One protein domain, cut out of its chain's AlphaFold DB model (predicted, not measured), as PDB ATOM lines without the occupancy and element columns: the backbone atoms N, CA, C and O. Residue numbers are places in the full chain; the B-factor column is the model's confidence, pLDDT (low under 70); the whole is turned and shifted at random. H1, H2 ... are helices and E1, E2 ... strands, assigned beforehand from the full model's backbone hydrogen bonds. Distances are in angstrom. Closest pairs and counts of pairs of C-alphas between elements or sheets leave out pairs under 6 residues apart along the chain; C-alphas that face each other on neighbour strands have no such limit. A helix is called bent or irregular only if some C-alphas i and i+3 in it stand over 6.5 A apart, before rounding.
ATOM      1  N   ASN A   3      -0.608 -54.933 -36.392       94.19
ATOM      2  CA  ASN A   3      -1.031 -53.725 -37.114       94.19
ATOM      3  C   ASN A   3      -0.704 -52.404 -36.391       94.19
ATOM      4  O   ASN A   3      -1.514 -51.480 -36.386       94.19
ATOM      5  N   MET A   4       0.474 -52.326 -35.765       96.25
ATOM      6  CA  MET A   4       0.917 -51.124 -35.057       96.25
ATOM      7  C   MET A   4       1.246 -49.999 -36.041       96.25
ATOM      8  O   MET A   4       1.980 -50.221 -37.005       96.25
ATOM      9  N   LEU A   5       0.759 -48.793 -35.762       97.25
ATOM     10  CA  LEU A   5       1.113 -47.561 -36.467       97.25
ATOM     11  C   LEU A   5       0.976 -46.356 -35.529       97.25
ATOM     12  O   LEU A   5       0.300 -46.440 -34.504       97.25
ATOM     13  N   ILE A   6       1.602 -45.236 -35.876       97.81
ATOM     14  CA  ILE A   6       1.409 -43.952 -35.195       97.81
ATOM     15  C   ILE A   6       0.789 -42.981 -36.192       97.81
ATOM     16  O   ILE A   6       1.250 -42.894 -37.328       97.81
ATOM     17  N   VAL A   7      -0.248 -42.255 -35.785       97.94
ATOM     18  CA  VAL A   7      -0.772 -41.119 -36.555       97.94
ATOM     19  C   VAL A   7      -0.315 -39.809 -35.924       97.94
ATOM     20  O   VAL A   7      -0.372 -39.664 -34.706       97.94
ATOM     21  N   GLY A   8       0.154 -38.869 -36.736       97.31
ATOM     22  CA  GLY A   8       0.632 -37.562 -36.282       97.31
ATOM     23  C   GLY A   8       0.948 -36.636 -37.453       97.31
ATOM     24  O   GLY A   8       0.858 -37.039 -38.611       97.31
ATOM     25  N   THR A   9       1.282 -35.378 -37.173       96.62
ATOM     26  CA  THR A   9       1.487 -34.348 -38.210       96.62
ATOM     27  C   THR A   9       2.955 -34.145 -38.579       96.62
ATOM     28  O   THR A   9       3.252 -33.912 -39.750       96.62
ATOM     29  N   SER A  10       3.874 -34.254 -37.617       97.00
ATOM     30  CA  SER A  10       5.322 -34.137 -37.829       97.00
ATOM     31  C   SER A  10       6.115 -34.809 -36.705       97.00
ATOM     32  O   SER A  10       5.556 -35.193 -35.677       97.00
ATOM     33  N   ALA A  11       7.431 -34.927 -36.878       96.31
ATOM     34  CA  ALA A  11       8.315 -35.576 -35.914       96.31
ATOM     35  C   ALA A  11       8.315 -34.949 -34.501       96.31
ATOM     36  O   ALA A  11       8.553 -35.667 -33.529       96.31
ATOM     37  N   GLN A  12       8.085 -33.637 -34.376       96.62
ATOM     38  CA  GLN A  12       8.130 -32.907 -33.095       96.62
ATOM     39  C   GLN A  12       6.749 -32.629 -32.491       96.62
ATOM     40  O   GLN A  12       6.668 -31.976 -31.453       96.62
ATOM     41  N   GLU A  13       5.686 -33.109 -33.131       97.06
ATOM     42  CA  GLU A  13       4.305 -32.913 -32.694       97.06
ATOM     43  C   GLU A  13       3.758 -34.182 -32.026       97.06
ATOM     44  O   GLU A  13       4.312 -35.273 -32.241       97.06
ATOM     45  N   PRO A  14       2.658 -34.068 -31.259       97.38
ATOM     46  CA  PRO A  14       2.001 -35.217 -30.667       97.38
ATOM     47  C   PRO A  14       1.591 -36.269 -31.696       97.38
ATOM     48  O   PRO A  14       1.341 -35.984 -32.871       97.38
ATOM     49  N   GLY A  15       1.496 -37.506 -31.223       97.00
ATOM     50  CA  GLY A  15       1.068 -38.655 -32.003       97.00
ATOM     51  C   GLY A  15       0.127 -39.554 -31.223       97.00
ATOM     52  O   GLY A  15       0.188 -39.624 -29.999       97.00
ATOM     53  N   ARG A  16      -0.714 -40.300 -31.937       97.56
ATOM     54  CA  ARG A  16      -1.542 -41.359 -31.362       97.56
ATOM     55  C   ARG A  16      -1.094 -42.717 -31.872       97.56
ATOM     56  O   ARG A  16      -1.002 -42.941 -33.078       97.56
ATOM     57  N   VAL A  17      -0.861 -43.647 -30.954       97.12
ATOM     58  CA  VAL A  17      -0.534 -45.036 -31.280       97.12
ATOM     59  C   VAL A  17      -1.826 -45.810 -31.549       97.12
ATOM     60  O   VAL A  17      -2.744 -45.810 -30.728       97.12
ATOM     61  N   LEU A  18      -1.886 -46.496 -32.690       97.38
ATOM     62  CA  LEU A  18      -2.963 -47.412 -33.065       97.38
ATOM     63  C   LEU A  18      -2.413 -48.831 -33.232       97.38
ATOM     64  O   LEU A  18      -1.225 -49.031 -33.493       97.38
ATOM     65  N   GLY A  19      -3.297 -49.816 -33.111       96.69
ATOM     66  CA  GLY A  19      -2.965 -51.224 -33.284       96.69
ATOM     67  C   GLY A  19      -3.666 -52.105 -32.263       96.69
ATOM     68  O   GLY A  19      -4.532 -51.663 -31.508       96.69
ATOM     69  N   THR A  20      -3.299 -53.383 -32.256       97.06
ATOM     70  CA  THR A  20      -3.860 -54.369 -31.328       97.06
ATOM     71  C   THR A  20      -2.764 -55.020 -30.496       97.06
ATOM     72  O   THR A  20      -1.773 -55.540 -31.024       97.06
ATOM     73  N   ILE A  21      -2.962 -55.022 -29.182       95.69
ATOM     74  CA  ILE A  21      -2.130 -55.743 -28.220       95.69
ATOM     75  C   ILE A  21      -2.888 -57.003 -27.821       95.69
ATOM     76  O   ILE A  21      -4.078 -56.937 -27.539       95.69
ATOM     77  N   ILE A  22      -2.209 -58.144 -27.838       95.56
ATOM     78  CA  ILE A  22      -2.788 -59.448 -27.510       95.56
ATOM     79  C   ILE A  22      -1.959 -59.995 -26.361       95.56
ATOM     80  O   ILE A  22      -0.728 -59.987 -26.457       95.56
ATOM     81  N   ASN A  23      -2.636 -60.400 -25.296       95.50
ATOM     82  CA  ASN A  23      -2.052 -61.084 -24.166       95.50
ATOM     83  C   ASN A  23      -2.572 -62.523 -24.141       95.50
ATOM     84  O   ASN A  23      -3.711 -62.768 -23.752       95.50
ATOM     85  N   ASP A  24      -1.724 -63.451 -24.579       94.81
ATOM     86  CA  ASP A  24      -2.033 -64.883 -24.612       94.81
ATOM     87  C   ASP A  24      -1.689 -65.588 -23.285       94.81
ATOM     88  O   ASP A  24      -1.780 -66.812 -23.200       94.81
ATOM     89  N   THR A  25      -1.247 -64.850 -22.257       94.75
ATOM     90  CA  THR A  25      -0.975 -65.401 -20.922       94.75
ATOM     91  C   THR A  25      -2.210 -65.294 -20.030       94.75
ATOM     92  O   THR A  25      -3.098 -64.484 -20.281       94.75
ATOM     93  N   GLU A  26      -2.259 -66.079 -18.956       96.81
ATOM     94  CA  GLU A  26      -3.346 -66.020 -17.966       96.81
ATOM     95  C   GLU A  26      -3.262 -64.780 -17.050       96.81
ATOM     96  O   GLU A  26      -4.235 -64.424 -16.385       96.81
ATOM     97  N   GLU A  27      -2.110 -64.107 -17.005       96.75
ATOM     98  CA  GLU A  27      -1.843 -62.996 -16.092       96.75
ATOM     99  C   GLU A  27      -2.057 -61.637 -16.763       96.75
ATOM    100  O   GLU A  27      -1.835 -61.462 -17.958       96.75
ATOM    101  N   ASP A  28      -2.450 -60.632 -15.979       96.81
ATOM    102  CA  ASP A  28      -2.525 -59.252 -16.458       96.81
ATOM    103  C   ASP A  28      -1.125 -58.719 -16.813       96.81
ATOM    104  O   ASP A  28      -0.200 -58.773 -16.002       96.81
ATOM    105  N   LEU A  29      -0.985 -58.117 -17.997       95.44
ATOM    106  CA  LEU A  29       0.262 -57.510 -18.456       95.44
ATOM    107  C   LEU A  29       0.143 -55.989 -18.552       95.44
ATOM    108  O   LEU A  29      -0.769 -55.450 -19.182       95.44
ATOM    109  N   MET A  30       1.123 -55.283 -17.987       96.25
ATOM    110  CA  MET A  30       1.356 -53.872 -18.289       96.25
ATOM    111  C   MET A  30       2.343 -53.779 -19.453       96.25
ATOM    112  O   MET A  30       3.494 -54.200 -19.334       96.25
ATOM    113  N   VAL A  31       1.881 -53.254 -20.586       95.69
ATOM    114  CA  VAL A  31       2.688 -53.113 -21.801       95.69
ATOM    115  C   VAL A  31       3.087 -51.655 -21.968       95.69
ATOM    116  O   VAL A  31       2.230 -50.796 -22.168       95.69
ATOM    117  N   GLY A  32       4.387 -51.385 -21.875       95.62
ATOM    118  CA  GLY A  32       4.979 -50.066 -22.065       95.62
ATOM    119  C   GLY A  32       5.401 -49.827 -23.514       95.62
ATOM    120  O   GLY A  32       6.000 -50.701 -24.137       95.62
ATOM    121  N   PHE A  33       5.143 -48.630 -24.030       95.44
ATOM    122  CA  PHE A  33       5.523 -48.158 -25.358       95.44
ATOM    123  C   PHE A  33       6.398 -46.923 -25.217       95.44
ATOM    124  O   PHE A  33       5.904 -45.871 -24.819       95.44
ATOM    125  N   SER A  34       7.680 -47.038 -25.567       96.31
ATOM    126  CA  SER A  34       8.588 -45.897 -25.613       96.31
ATOM    127  C   SER A  34       8.784 -45.389 -27.038       96.31
ATOM    128  O   SER A  34       9.357 -46.094 -27.878       96.31
ATOM    129  N   VAL A  35       8.366 -44.150 -27.290       95.88
ATOM    130  CA  VAL A  35       8.518 -43.426 -28.560       95.88
ATOM    131  C   VAL A  35       9.265 -42.130 -28.277       95.88
ATOM    132  O   VAL A  35       8.934 -41.429 -27.328       95.88
ATOM    133  N   ALA A  36      10.321 -41.835 -29.041       92.81
ATOM    134  CA  ALA A  36      11.129 -40.619 -28.860       92.81
ATOM    135  C   ALA A  36      11.603 -40.366 -27.400       92.81
ATOM    136  O   ALA A  36      11.817 -39.231 -26.988       92.81
ATOM    137  N   GLY A  37      11.782 -41.433 -26.608       89.88
ATOM    138  CA  GLY A  37      12.196 -41.360 -25.200       89.88
ATOM    139  C   GLY A  37      11.058 -41.187 -24.185       89.88
ATOM    140  O   GLY A  37      11.310 -41.302 -22.988       89.88
ATOM    141  N   GLN A  38       9.819 -40.985 -24.630       91.69
ATOM    142  CA  GLN A  38       8.629 -40.918 -23.779       91.69
ATOM    143  C   GLN A  38       7.980 -42.285 -23.689       91.69
ATOM    144  O   GLN A  38       7.944 -42.989 -24.692       91.69
ATOM    145  N   THR A  39       7.498 -42.671 -22.507       94.50
ATOM    146  CA  THR A  39       6.925 -44.002 -22.282       94.50
ATOM    147  C   THR A  39       5.507 -43.903 -21.764       94.50
ATOM    148  O   THR A  39       5.288 -43.358 -20.690       94.50
ATOM    149  N   GLU A  40       4.591 -44.537 -22.484       94.94
ATOM    150  CA  GLU A  40       3.207 -44.729 -22.064       94.94
ATOM    151  C   GLU A  40       2.903 -46.205 -21.839       94.94
ATOM    152  O   GLU A  40       3.595 -47.069 -22.375       94.94
ATOM    153  N   SER A  41       1.883 -46.522 -21.040       94.75
ATOM    154  CA  SER A  41       1.561 -47.909 -20.684       94.75
ATOM    155  C   SER A  41       0.087 -48.245 -20.845       94.75
ATOM    156  O   SER A  41      -0.793 -47.446 -20.541       94.75
ATOM    157  N   VAL A  42      -0.180 -49.478 -21.274       95.50
ATOM    158  CA  VAL A  42      -1.527 -50.034 -21.424       95.50
ATOM    159  C   VAL A  42      -1.625 -51.324 -20.620       95.50
ATOM    160  O   VAL A  42      -0.787 -52.214 -20.758       95.50
ATOM    161  N   LEU A  43      -2.662 -51.434 -19.787       96.00
ATOM    162  CA  LEU A  43      -3.009 -52.685 -19.119       96.00
ATOM    163  C   LEU A  43      -3.777 -53.587 -20.088       96.00
ATOM    164  O   LEU A  43      -4.822 -53.193 -20.605       96.00
ATOM    165  N   VAL A  44      -3.299 -54.812 -20.276       96.44
ATOM    166  CA  VAL A  44      -3.964 -55.852 -21.059       96.44
ATOM    167  C   VAL A  44      -4.248 -57.023 -20.136       96.44
ATOM    168  O   VAL A  44      -3.334 -57.610 -19.564       96.44
ATOM    169  N   ARG A  45      -5.532 -57.340 -19.959       97.31
ATOM    170  CA  ARG A  45      -5.946 -58.449 -19.095       97.31
ATOM    171  C   ARG A  45      -5.468 -59.791 -19.644       97.31
ATOM    172  O   ARG A  45      -5.263 -59.895 -20.855       97.31
ATOM    173  N   GLY A  46      -5.298 -60.772 -18.762       97.44
ATOM    174  CA  GLY A  46      -5.009 -62.154 -19.153       97.44
ATOM    175  C   GLY A  46      -6.008 -62.681 -20.188       97.44
ATOM    176  O   GLY A  46      -7.193 -62.338 -20.138       97.44
ATOM    177  N   GLU A  47      -5.508 -63.459 -21.146       97.12
ATOM    178  CA  GLU A  47      -6.248 -64.088 -22.248       97.12
ATOM    179  C   GLU A  47      -7.124 -63.104 -23.042       97.12
ATOM    180  O   GLU A  47      -8.224 -63.425 -23.501       97.12
ATOM    181  N   ASN A  48      -6.664 -61.857 -23.179       97.56
ATOM    182  CA  ASN A  48      -7.452 -60.779 -23.764       97.56
ATOM    183  C   ASN A  48      -6.650 -59.937 -24.759       97.56
ATOM    184  O   ASN A  48      -5.427 -60.017 -24.875       97.56
ATOM    185  N   SER A  49      -7.362 -59.086 -25.493       96.69
ATOM    186  CA  SER A  49      -6.780 -58.156 -26.450       96.69
ATOM    187  C   SER A  49      -7.312 -56.739 -26.256       96.69
ATOM    188  O   SER A  49      -8.446 -56.524 -25.834       96.69
ATOM    189  N   VAL A  50      -6.472 -55.759 -26.578       97.19
ATOM    190  CA  VAL A  50      -6.812 -54.336 -26.552       97.19
ATOM    191  C   VAL A  50      -6.625 -53.755 -27.946       97.19
ATOM    192  O   VAL A  50      -5.527 -53.787 -28.502       97.19
ATOM    193  N   HIS A  51      -7.705 -53.191 -28.481       97.06
ATOM    194  CA  HIS A  51      -7.718 -52.395 -29.707       97.06
ATOM    195  C   HIS A  51      -7.541 -50.917 -29.345       97.06
ATOM    196  O   HIS A  51      -8.473 -50.291 -28.833       97.06
ATOM    197  N   LEU A  52      -6.353 -50.359 -29.584       96.19
ATOM    198  CA  LEU A  52      -5.971 -49.013 -29.126       96.19
ATOM    199  C   LEU A  52      -6.832 -47.898 -29.743       96.19
ATOM    200  O   LEU A  52      -6.991 -46.813 -29.179       96.19
ATOM    201  N   GLU A  53      -7.440 -48.158 -30.896       94.81
ATOM    202  CA  GLU A  53      -8.362 -47.236 -31.547       94.81
ATOM    203  C   GLU A  53      -9.738 -47.157 -30.858       94.81
ATOM    204  O   GLU A  53     -10.477 -46.200 -31.093       94.81
ATOM    205  N   ARG A  54     -10.077 -48.132 -29.999       94.06
ATOM    206  CA  ARG A  54     -11.381 -48.264 -29.317       94.06
ATOM    207  C   ARG A  54     -11.327 -48.015 -27.807       94.06
ATOM    208  O   ARG A  54     -12.354 -48.121 -27.142       94.06
ATOM    209  N   THR A  55     -10.151 -47.712 -27.266       92.12
ATOM    210  CA  THR A  55      -9.933 -47.434 -25.839       92.12
ATOM    211  C   THR A  55      -9.556 -45.974 -25.607       92.12
ATOM    212  O   THR A  55      -9.559 -45.163 -26.536       92.12
ATOM    213  N   THR A  56      -9.200 -45.637 -24.361       91.12
ATOM    214  CA  THR A  56      -8.480 -44.396 -24.061       91.12
ATOM    215  C   THR A  56      -7.302 -44.251 -25.031       91.12
ATOM    216  O   THR A  56      -6.539 -45.214 -25.177       91.12
ATOM    217  N   PRO A  57      -7.172 -43.106 -25.725       94.25
ATOM    218  CA  PRO A  57      -6.083 -42.879 -26.663       94.25
ATOM    219  C   PRO A  57      -4.719 -43.035 -25.994       94.25
ATOM    220  O   PRO A  57      -4.472 -42.456 -24.938       94.25
ATOM    221  N   LEU A  58      -3.834 -43.793 -26.640       95.75
ATOM    222  CA  LEU A  58      -2.425 -43.859 -26.275       95.75
ATOM    223  C   LEU A  58      -1.688 -42.751 -27.035       95.75
ATOM    224  O   LEU A  58      -1.450 -42.886 -28.239       95.75
ATOM    225  N   LEU A  59      -1.414 -41.640 -26.354       96.56
ATOM    226  CA  LEU A  59      -0.803 -40.443 -26.937       96.56
ATOM    227  C   LEU A  59       0.669 -40.346 -26.554       96.56
ATOM    228  O   LEU A  59       1.036 -40.670 -25.438       96.56
ATOM    229  N   VAL A  60       1.496 -39.869 -27.473       95.56
ATOM    230  CA  VAL A  60       2.888 -39.484 -27.215       95.56
ATOM    231  C   VAL A  60       3.035 -38.012 -27.564       95.56
ATOM    232  O   VAL A  60       2.412 -37.557 -28.521       95.56
ATOM    233  N   ASP A  61       3.852 -37.254 -26.839       95.94
ATOM    234  CA  ASP A  61       4.013 -35.820 -27.108       95.94
ATOM    235  C   ASP A  61       4.847 -35.569 -28.371       95.94
ATOM    236  O   ASP A  61       4.777 -34.489 -28.949       95.94
ATOM    237  N   GLN A  62       5.664 -36.548 -28.783       96.31
ATOM    238  CA  GLN A  62       6.467 -36.484 -30.004       96.31
ATOM    239  C   GLN A  62       6.471 -37.819 -30.746       96.31
ATOM    240  O   GLN A  62       6.836 -38.859 -30.196       96.31
ATOM    241  N   VAL A  63       6.132 -37.778 -32.035       95.44
ATOM    242  CA  VAL A  63       6.160 -38.954 -32.917       95.44
ATOM    243  C   VAL A  63       7.589 -39.442 -33.186       95.44
ATOM    244  O   VAL A  63       7.820 -40.639 -33.349       95.44
ATOM    245  N   GLY A  64       8.561 -38.528 -33.253       95.00
ATOM    246  CA  GLY A  64       9.977 -38.825 -33.495       95.00
ATOM    247  C   GLY A  64      10.371 -39.041 -34.963       95.00
ATOM    248  O   GLY A  64      11.559 -39.193 -35.247       95.00
ATOM    249  N   ALA A  65       9.416 -39.034 -35.898       97.00
ATOM    250  CA  ALA A  65       9.649 -39.048 -37.344       97.00
ATOM    251  C   ALA A  65       8.452 -38.445 -38.101       97.00
ATOM    252  O   ALA A  65       7.326 -38.490 -37.609       97.00
ATOM    253  N   ASP A  66       8.686 -37.904 -39.298       97.50
ATOM    254  CA  ASP A  66       7.612 -37.340 -40.123       97.50
ATOM    255  C   ASP A  66       6.741 -38.436 -40.771       97.50
ATOM    256  O   ASP A  66       7.246 -39.531 -41.073       97.50
ATOM    257  N   PRO A  67       5.447 -38.159 -41.039       97.25
ATOM    258  CA  PRO A  67       4.566 -39.077 -41.756       97.25
ATOM    259  C   PRO A  67       5.148 -39.577 -43.083       97.25
ATOM    260  O   PRO A  67       5.795 -38.839 -43.824       97.25
ATOM    261  N   GLY A  68       4.911 -40.854 -43.389       97.12
ATOM    262  CA  GLY A  68       5.537 -41.571 -44.504       97.12
ATOM    263  C   GLY A  68       6.851 -42.275 -44.135       97.12
ATOM    264  O   GLY A  68       7.376 -43.039 -44.946       97.12
ATOM    265  N   SER A  69       7.357 -42.069 -42.916       97.25
ATOM    266  CA  SER A  69       8.548 -42.742 -42.380       97.25
ATOM    267  C   SER A  69       8.194 -43.860 -41.389       97.25
ATOM    268  O   SER A  69       7.028 -44.175 -41.149       97.25
ATOM    269  N   VAL A  70       9.223 -44.477 -40.800       97.50
ATOM    270  CA  VAL A  70       9.097 -45.437 -39.692       97.50
ATOM    271  C   VAL A  70       9.922 -44.960 -38.498       97.50
ATOM    272  O   VAL A  70      11.045 -44.487 -38.679       97.50
ATOM    273  N   VAL A  71       9.400 -45.136 -37.286       97.12
ATOM    274  CA  VAL A  71      10.092 -44.812 -36.031       97.12
ATOM    275  C   VAL A  71      10.355 -46.092 -35.224       97.12
ATOM    276  O   VAL A  71       9.516 -47.000 -35.221       97.12
ATOM    277  N   PRO A  72      11.522 -46.234 -34.568       97.25
ATOM    278  CA  PRO A  72      11.727 -47.304 -33.602       97.25
ATOM    279  C   PRO A  72      10.882 -47.054 -32.348       97.25
ATOM    280  O   PRO A  72      11.008 -46.015 -31.703       97.25
ATOM    281  N   VAL A  73      10.065 -48.034 -31.976       96.75
ATOM    282  CA  VAL A  73       9.299 -48.045 -30.728       96.75
ATOM    283  C   VAL A  73       9.820 -49.178 -29.865       96.75
ATOM    284  O   VAL A  73       9.837 -50.336 -30.296       96.75
ATOM    285  N   LYS A  74      10.260 -48.853 -28.650       96.94
ATOM    286  CA  LYS A  74      10.615 -49.873 -27.663       96.94
ATOM    287  C   LYS A  74       9.340 -50.318 -26.967       96.94
ATOM    288  O   LYS A  74       8.671 -49.512 -26.336       96.94
ATOM    289  N   VAL A  75       9.021 -51.598 -27.065       95.38
ATOM    290  CA  VAL A  75       7.905 -52.206 -26.347       95.38
ATOM    291  C   VAL A  75       8.464 -53.016 -25.192       95.38
ATOM    292  O   VAL A  75       9.422 -53.766 -25.378       95.38
ATOM    293  N   THR A  76       7.891 -52.837 -24.008       95.62
ATOM    294  CA  THR A  76       8.302 -53.525 -22.782       95.62
ATOM    295  C   THR A  76       7.099 -54.242 -22.183       95.62
ATOM    296  O   THR A  76       6.019 -53.664 -22.109       95.62
ATOM    297  N   SER A  77       7.272 -55.491 -21.770       93.00
ATOM    298  CA  SER A  77       6.254 -56.268 -21.065       93.00
ATOM    299  C   SER A  77       6.942 -57.131 -20.020       93.00
ATOM    300  O   SER A  77       7.888 -57.844 -20.354       93.00
ATOM    301  N   ALA A  78       6.496 -57.033 -18.765       86.50
ATOM    302  CA  ALA A  78       7.196 -57.619 -17.623       86.50
ATOM    303  C   ALA A  78       8.700 -57.264 -17.658       86.50
ATOM    304  O   ALA A  78       9.041 -56.080 -17.627       86.50
ATOM    305  N   ASP A  79       9.576 -58.261 -17.790       85.06
ATOM    306  CA  ASP A  79      11.033 -58.091 -17.822       85.06
ATOM    307  C   ASP A  79      11.631 -58.141 -19.242       85.06
ATOM    308  O   ASP A  79      12.847 -58.046 -19.424       85.06
ATOM    309  N   GLU A  80      10.792 -58.268 -20.271       91.19
ATOM    310  CA  GLU A  80      11.227 -58.351 -21.661       91.19
ATOM    311  C   GLU A  80      11.051 -57.017 -22.386       91.19
ATOM    312  O   GLU A  80      10.081 -56.280 -22.190       91.19
ATOM    313  N   SER A  81      11.993 -56.704 -23.279       94.38
ATOM    314  CA  SER A  81      11.858 -55.555 -24.169       94.38
ATOM    315  C   SER A  81      12.328 -55.862 -25.578       94.38
ATOM    316  O   SER A  81      13.296 -56.593 -25.790       94.38
ATOM    317  N   LEU A  82      11.642 -55.269 -26.549       95.06
ATOM    318  CA  LEU A  82      11.932 -55.416 -27.968       95.06
ATOM    319  C   LEU A  82      11.747 -54.081 -28.685       95.06
ATOM    320  O   LEU A  82      10.979 -53.227 -28.246       95.06
ATOM    321  N   ILE A  83      12.447 -53.891 -29.802       96.12
ATOM    322  CA  ILE A  83      12.295 -52.704 -30.650       96.12
ATOM    323  C   ILE A  83      11.566 -53.110 -31.927       96.12
ATOM    324  O   ILE A  83      12.048 -53.961 -32.675       96.12
ATOM    325  N   VAL A  84      10.432 -52.466 -32.201       95.62
ATOM    326  CA  VAL A  84       9.697 -52.592 -33.468       95.62
ATOM    327  C   VAL A  84       9.819 -51.318 -34.286       95.62
ATOM    328  O   VAL A  84       9.876 -50.218 -33.744       95.62
ATOM    329  N   LYS A  85       9.844 -51.458 -35.612       96.94
ATOM    330  CA  LYS A  85       9.717 -50.321 -36.529       96.94
ATOM    331  C   LYS A  85       8.240 -50.095 -36.808       96.94
ATOM    332  O   LYS A  85       7.587 -50.980 -37.356       96.94
ATOM    333  N   VAL A  86       7.735 -48.930 -36.429       97.81
ATOM    334  CA  VAL A  86       6.318 -48.580 -36.528       97.81
ATOM    335  C   VAL A  86       6.159 -47.466 -37.563       97.81
ATOM    336  O   VAL A  86       6.867 -46.462 -37.468       97.81
ATOM    337  N   PRO A  87       5.296 -47.628 -38.580       97.94
ATOM    338  CA  PRO A  87       5.054 -46.583 -39.564       97.94
ATOM    339  C   PRO A  87       4.348 -45.381 -38.940       97.94
ATOM    340  O   PRO A  87       3.484 -45.535 -38.074       97.94
ATOM    341  N   VAL A  88       4.700 -44.197 -39.433       98.06
ATOM    342  CA  VAL A  88       4.043 -42.933 -39.104       98.06
ATOM    343  C   VAL A  88       3.162 -42.518 -40.274       98.06
ATOM    344  O   VAL A  88       3.636 -42.417 -41.405       98.06
ATOM    345  N   LEU A  89       1.887 -42.266 -40.007       97.62
ATOM    346  CA  LEU A  89       0.884 -41.860 -40.988       97.62
ATOM    347  C   LEU A  89       0.214 -40.554 -40.546       97.62
ATOM    348  O   LEU A  89       0.408 -40.090 -39.427       97.62
ATOM    349  N   ASN A  90      -0.572 -39.954 -41.433       96.06
ATOM    350  CA  ASN A  90      -1.330 -38.740 -41.146       96.06
ATOM    351  C   ASN A  90      -2.690 -38.754 -41.855       96.06
ATOM    352  O   ASN A  90      -3.063 -39.712 -42.536       96.06
ATOM    353  N   ASP A  91      -3.414 -37.654 -41.708       94.00
ATOM    354  CA  ASP A  91      -4.733 -37.402 -42.279       94.00
ATOM    355  C   ASP A  91      -4.744 -37.120 -43.791       94.00
ATOM    356  O   ASP A  91      -5.825 -36.983 -44.367       94.00
ATOM    357  N   SER A  92      -3.589 -37.132 -44.475       94.19
ATOM    358  CA  SER A  92      -3.561 -37.178 -45.950       94.19
ATOM    359  C   SER A  92      -4.260 -38.430 -46.498       94.19
ATOM    360  O   SER A  92      -4.724 -38.452 -47.640       94.19
ATOM    361  N   LEU A  93      -4.387 -39.456 -45.655       92.19
ATOM    362  CA  LEU A  93      -5.259 -40.601 -45.843       92.19
ATOM    363  C   LEU A  93      -6.526 -40.379 -44.992       92.19
ATOM    364  O   LEU A  93      -6.453 -40.491 -43.765       92.19
ATOM    365  N   PRO A  94      -7.703 -40.125 -45.600       93.38
ATOM    366  CA  PRO A  94      -8.910 -39.699 -44.874       93.38
ATOM    367  C   PRO A  94      -9.385 -40.653 -43.771       93.38
ATOM    368  O   PRO A  94     -10.076 -40.254 -42.839       93.38
ATOM    369  N   TYR A  95      -9.018 -41.933 -43.866       93.06
ATOM    370  CA  TYR A  95      -9.336 -42.925 -42.843       93.06
ATOM    371  C   TYR A  95      -8.648 -42.642 -41.494       93.06
ATOM    372  O   TYR A  95      -9.162 -43.057 -40.458       93.06
ATOM    373  N   TYR A  96      -7.522 -41.919 -41.484       95.50
ATOM    374  CA  TYR A  96      -6.795 -41.591 -40.256       95.50
ATOM    375  C   TYR A  96      -7.231 -40.286 -39.592       95.50
ATOM    376  O   TYR A  96      -6.893 -40.070 -38.431       95.50
ATOM    377  N   SER A  97      -8.037 -39.455 -40.260       94.88
ATOM    378  CA  SER A  97      -8.511 -38.180 -39.707       94.88
ATOM    379  C   SER A  97      -9.188 -38.305 -38.328       94.88
ATOM    380  O   SER A  97      -8.894 -37.477 -37.470       94.88
ATOM    381  N   PRO A  98     -10.023 -39.329 -38.035       95.62
ATOM    382  CA  PRO A  98     -10.636 -39.491 -36.709       95.62
ATOM    383  C   PRO A  98      -9.653 -39.864 -35.590       95.62
ATOM    384  O   PRO A  98     -10.030 -39.872 -34.418       95.62
ATOM    385  N   TYR A  99      -8.430 -40.248 -35.947       96.00
ATOM    386  CA  TYR A  99      -7.417 -40.723 -35.013       96.00
ATOM    387  C   TYR A  99      -6.304 -39.708 -34.779       96.00
ATOM    388  O   TYR A  99      -5.443 -39.983 -33.946       96.00
ATOM    389  N   MET A 100      -6.323 -38.569 -35.479       95.56
ATOM    390  CA  MET A 100      -5.372 -37.492 -35.227       95.56
ATOM    391  C   MET A 100      -5.413 -37.099 -33.739       95.56
ATOM    392  O   MET A 100      -6.505 -37.093 -33.158       95.56
TER     393      MET A 100
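This is residues 3 to 100 of the 101 residues of an uncharacterized protein of Arthrobacter sp. Bz4 (UniProt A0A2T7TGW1). The domain is a nearly closed barrel of strands: E4, E3, E7, E8, E1 and E2 follow one another round it, and short E6, paired to E2, comes beside E4 where the ring stays unpaired. Beyond a bend in E2, E5 pairs with that strand's second part, and small helix H1 packs on the outside of the barrel by E1. The printed part has 98 residues with eight named strands, E1 to E8, and then one named helix, H1; the sheet is branched and mixed, and the class is mostly strand, with 54 of the 60 residues in named elements held by strands. The whole is compact, with a radius of gyration of the C-alphas of 13.2 A, yet elongated in outline, spanning 40 by 25 by 18 A.

In the strongly twisted sheet, E2, residues 15 to 23, has three neighbours and bends by 54 degrees at residue 19. Its residues 15 to 18 pair with E1, residues 3 to 8, in an antiparallel hairpin, with N 7 and O 16 at 2.9 A. On the other side of E2 is antiparallel E6, residues 58 to 60, with N 17 and O 58 at 2.9 A. E5, residues 48 to 51, is antiparallel to E2 beyond the bend, with N 21 and O 50 at 2.9 A. E8, residues 80 to 89, is parallel to E1, with N 89 and O 6 at 2.8 A, and forms a hairpin with E7, residues 70 to 77, with N 73 and O 84 at 2.8 A. E3, residues 29 to 35, is antiparallel to E7, with N 34 and O 74 at 2.8 A, and forms a hairpin with E4, residues 38 to 44, with N 33 and O 40 at 2.8 A. E4 and E6 have 7 pairs of C-alphas within 8 A, the closest those of Gln 38 and Val 60, 6.8 A apart. H1, residues 94 to 99, is on the sheet at a height of 9.2 A, only just over E1 with 3 of its 6 C-alphas, and runs across it at 81 degrees on the local plane. Its closest C-alpha to E1 is that of Tyr 99, 6.8 A from that of Val 7. H1 is irregular, C-alphas 95 and 98 being 7.1 A apart, with 0 of 2 O i to N i+4 pairs and 2 of 3 O i to N i+3 pairs within hydrogen-bond range.

E1 begins at C-alpha 3 at (-1.031, -53.725, -37.114) and is 16.3 A long. E2 measures 24.0 A, E3 19.2 A, E4 19.7 A, E5 10.3 A, E6 6.9 A and E7 21.7 A. E8, the longest strand at 27.4 A, begins at C-alpha 80 at (11.227, -58.351, -21.661). H1 is 10.0 A long and ends at C-alpha 99 at (-7.417, -40.723, -35.013).

The C-alphas of Glu 26 and Ser 92 are the two farthest apart, at 40.2 A. The printed part has no cut, and no link is long. Its mean pLDDT is 95.6, and no printed residue is under 70.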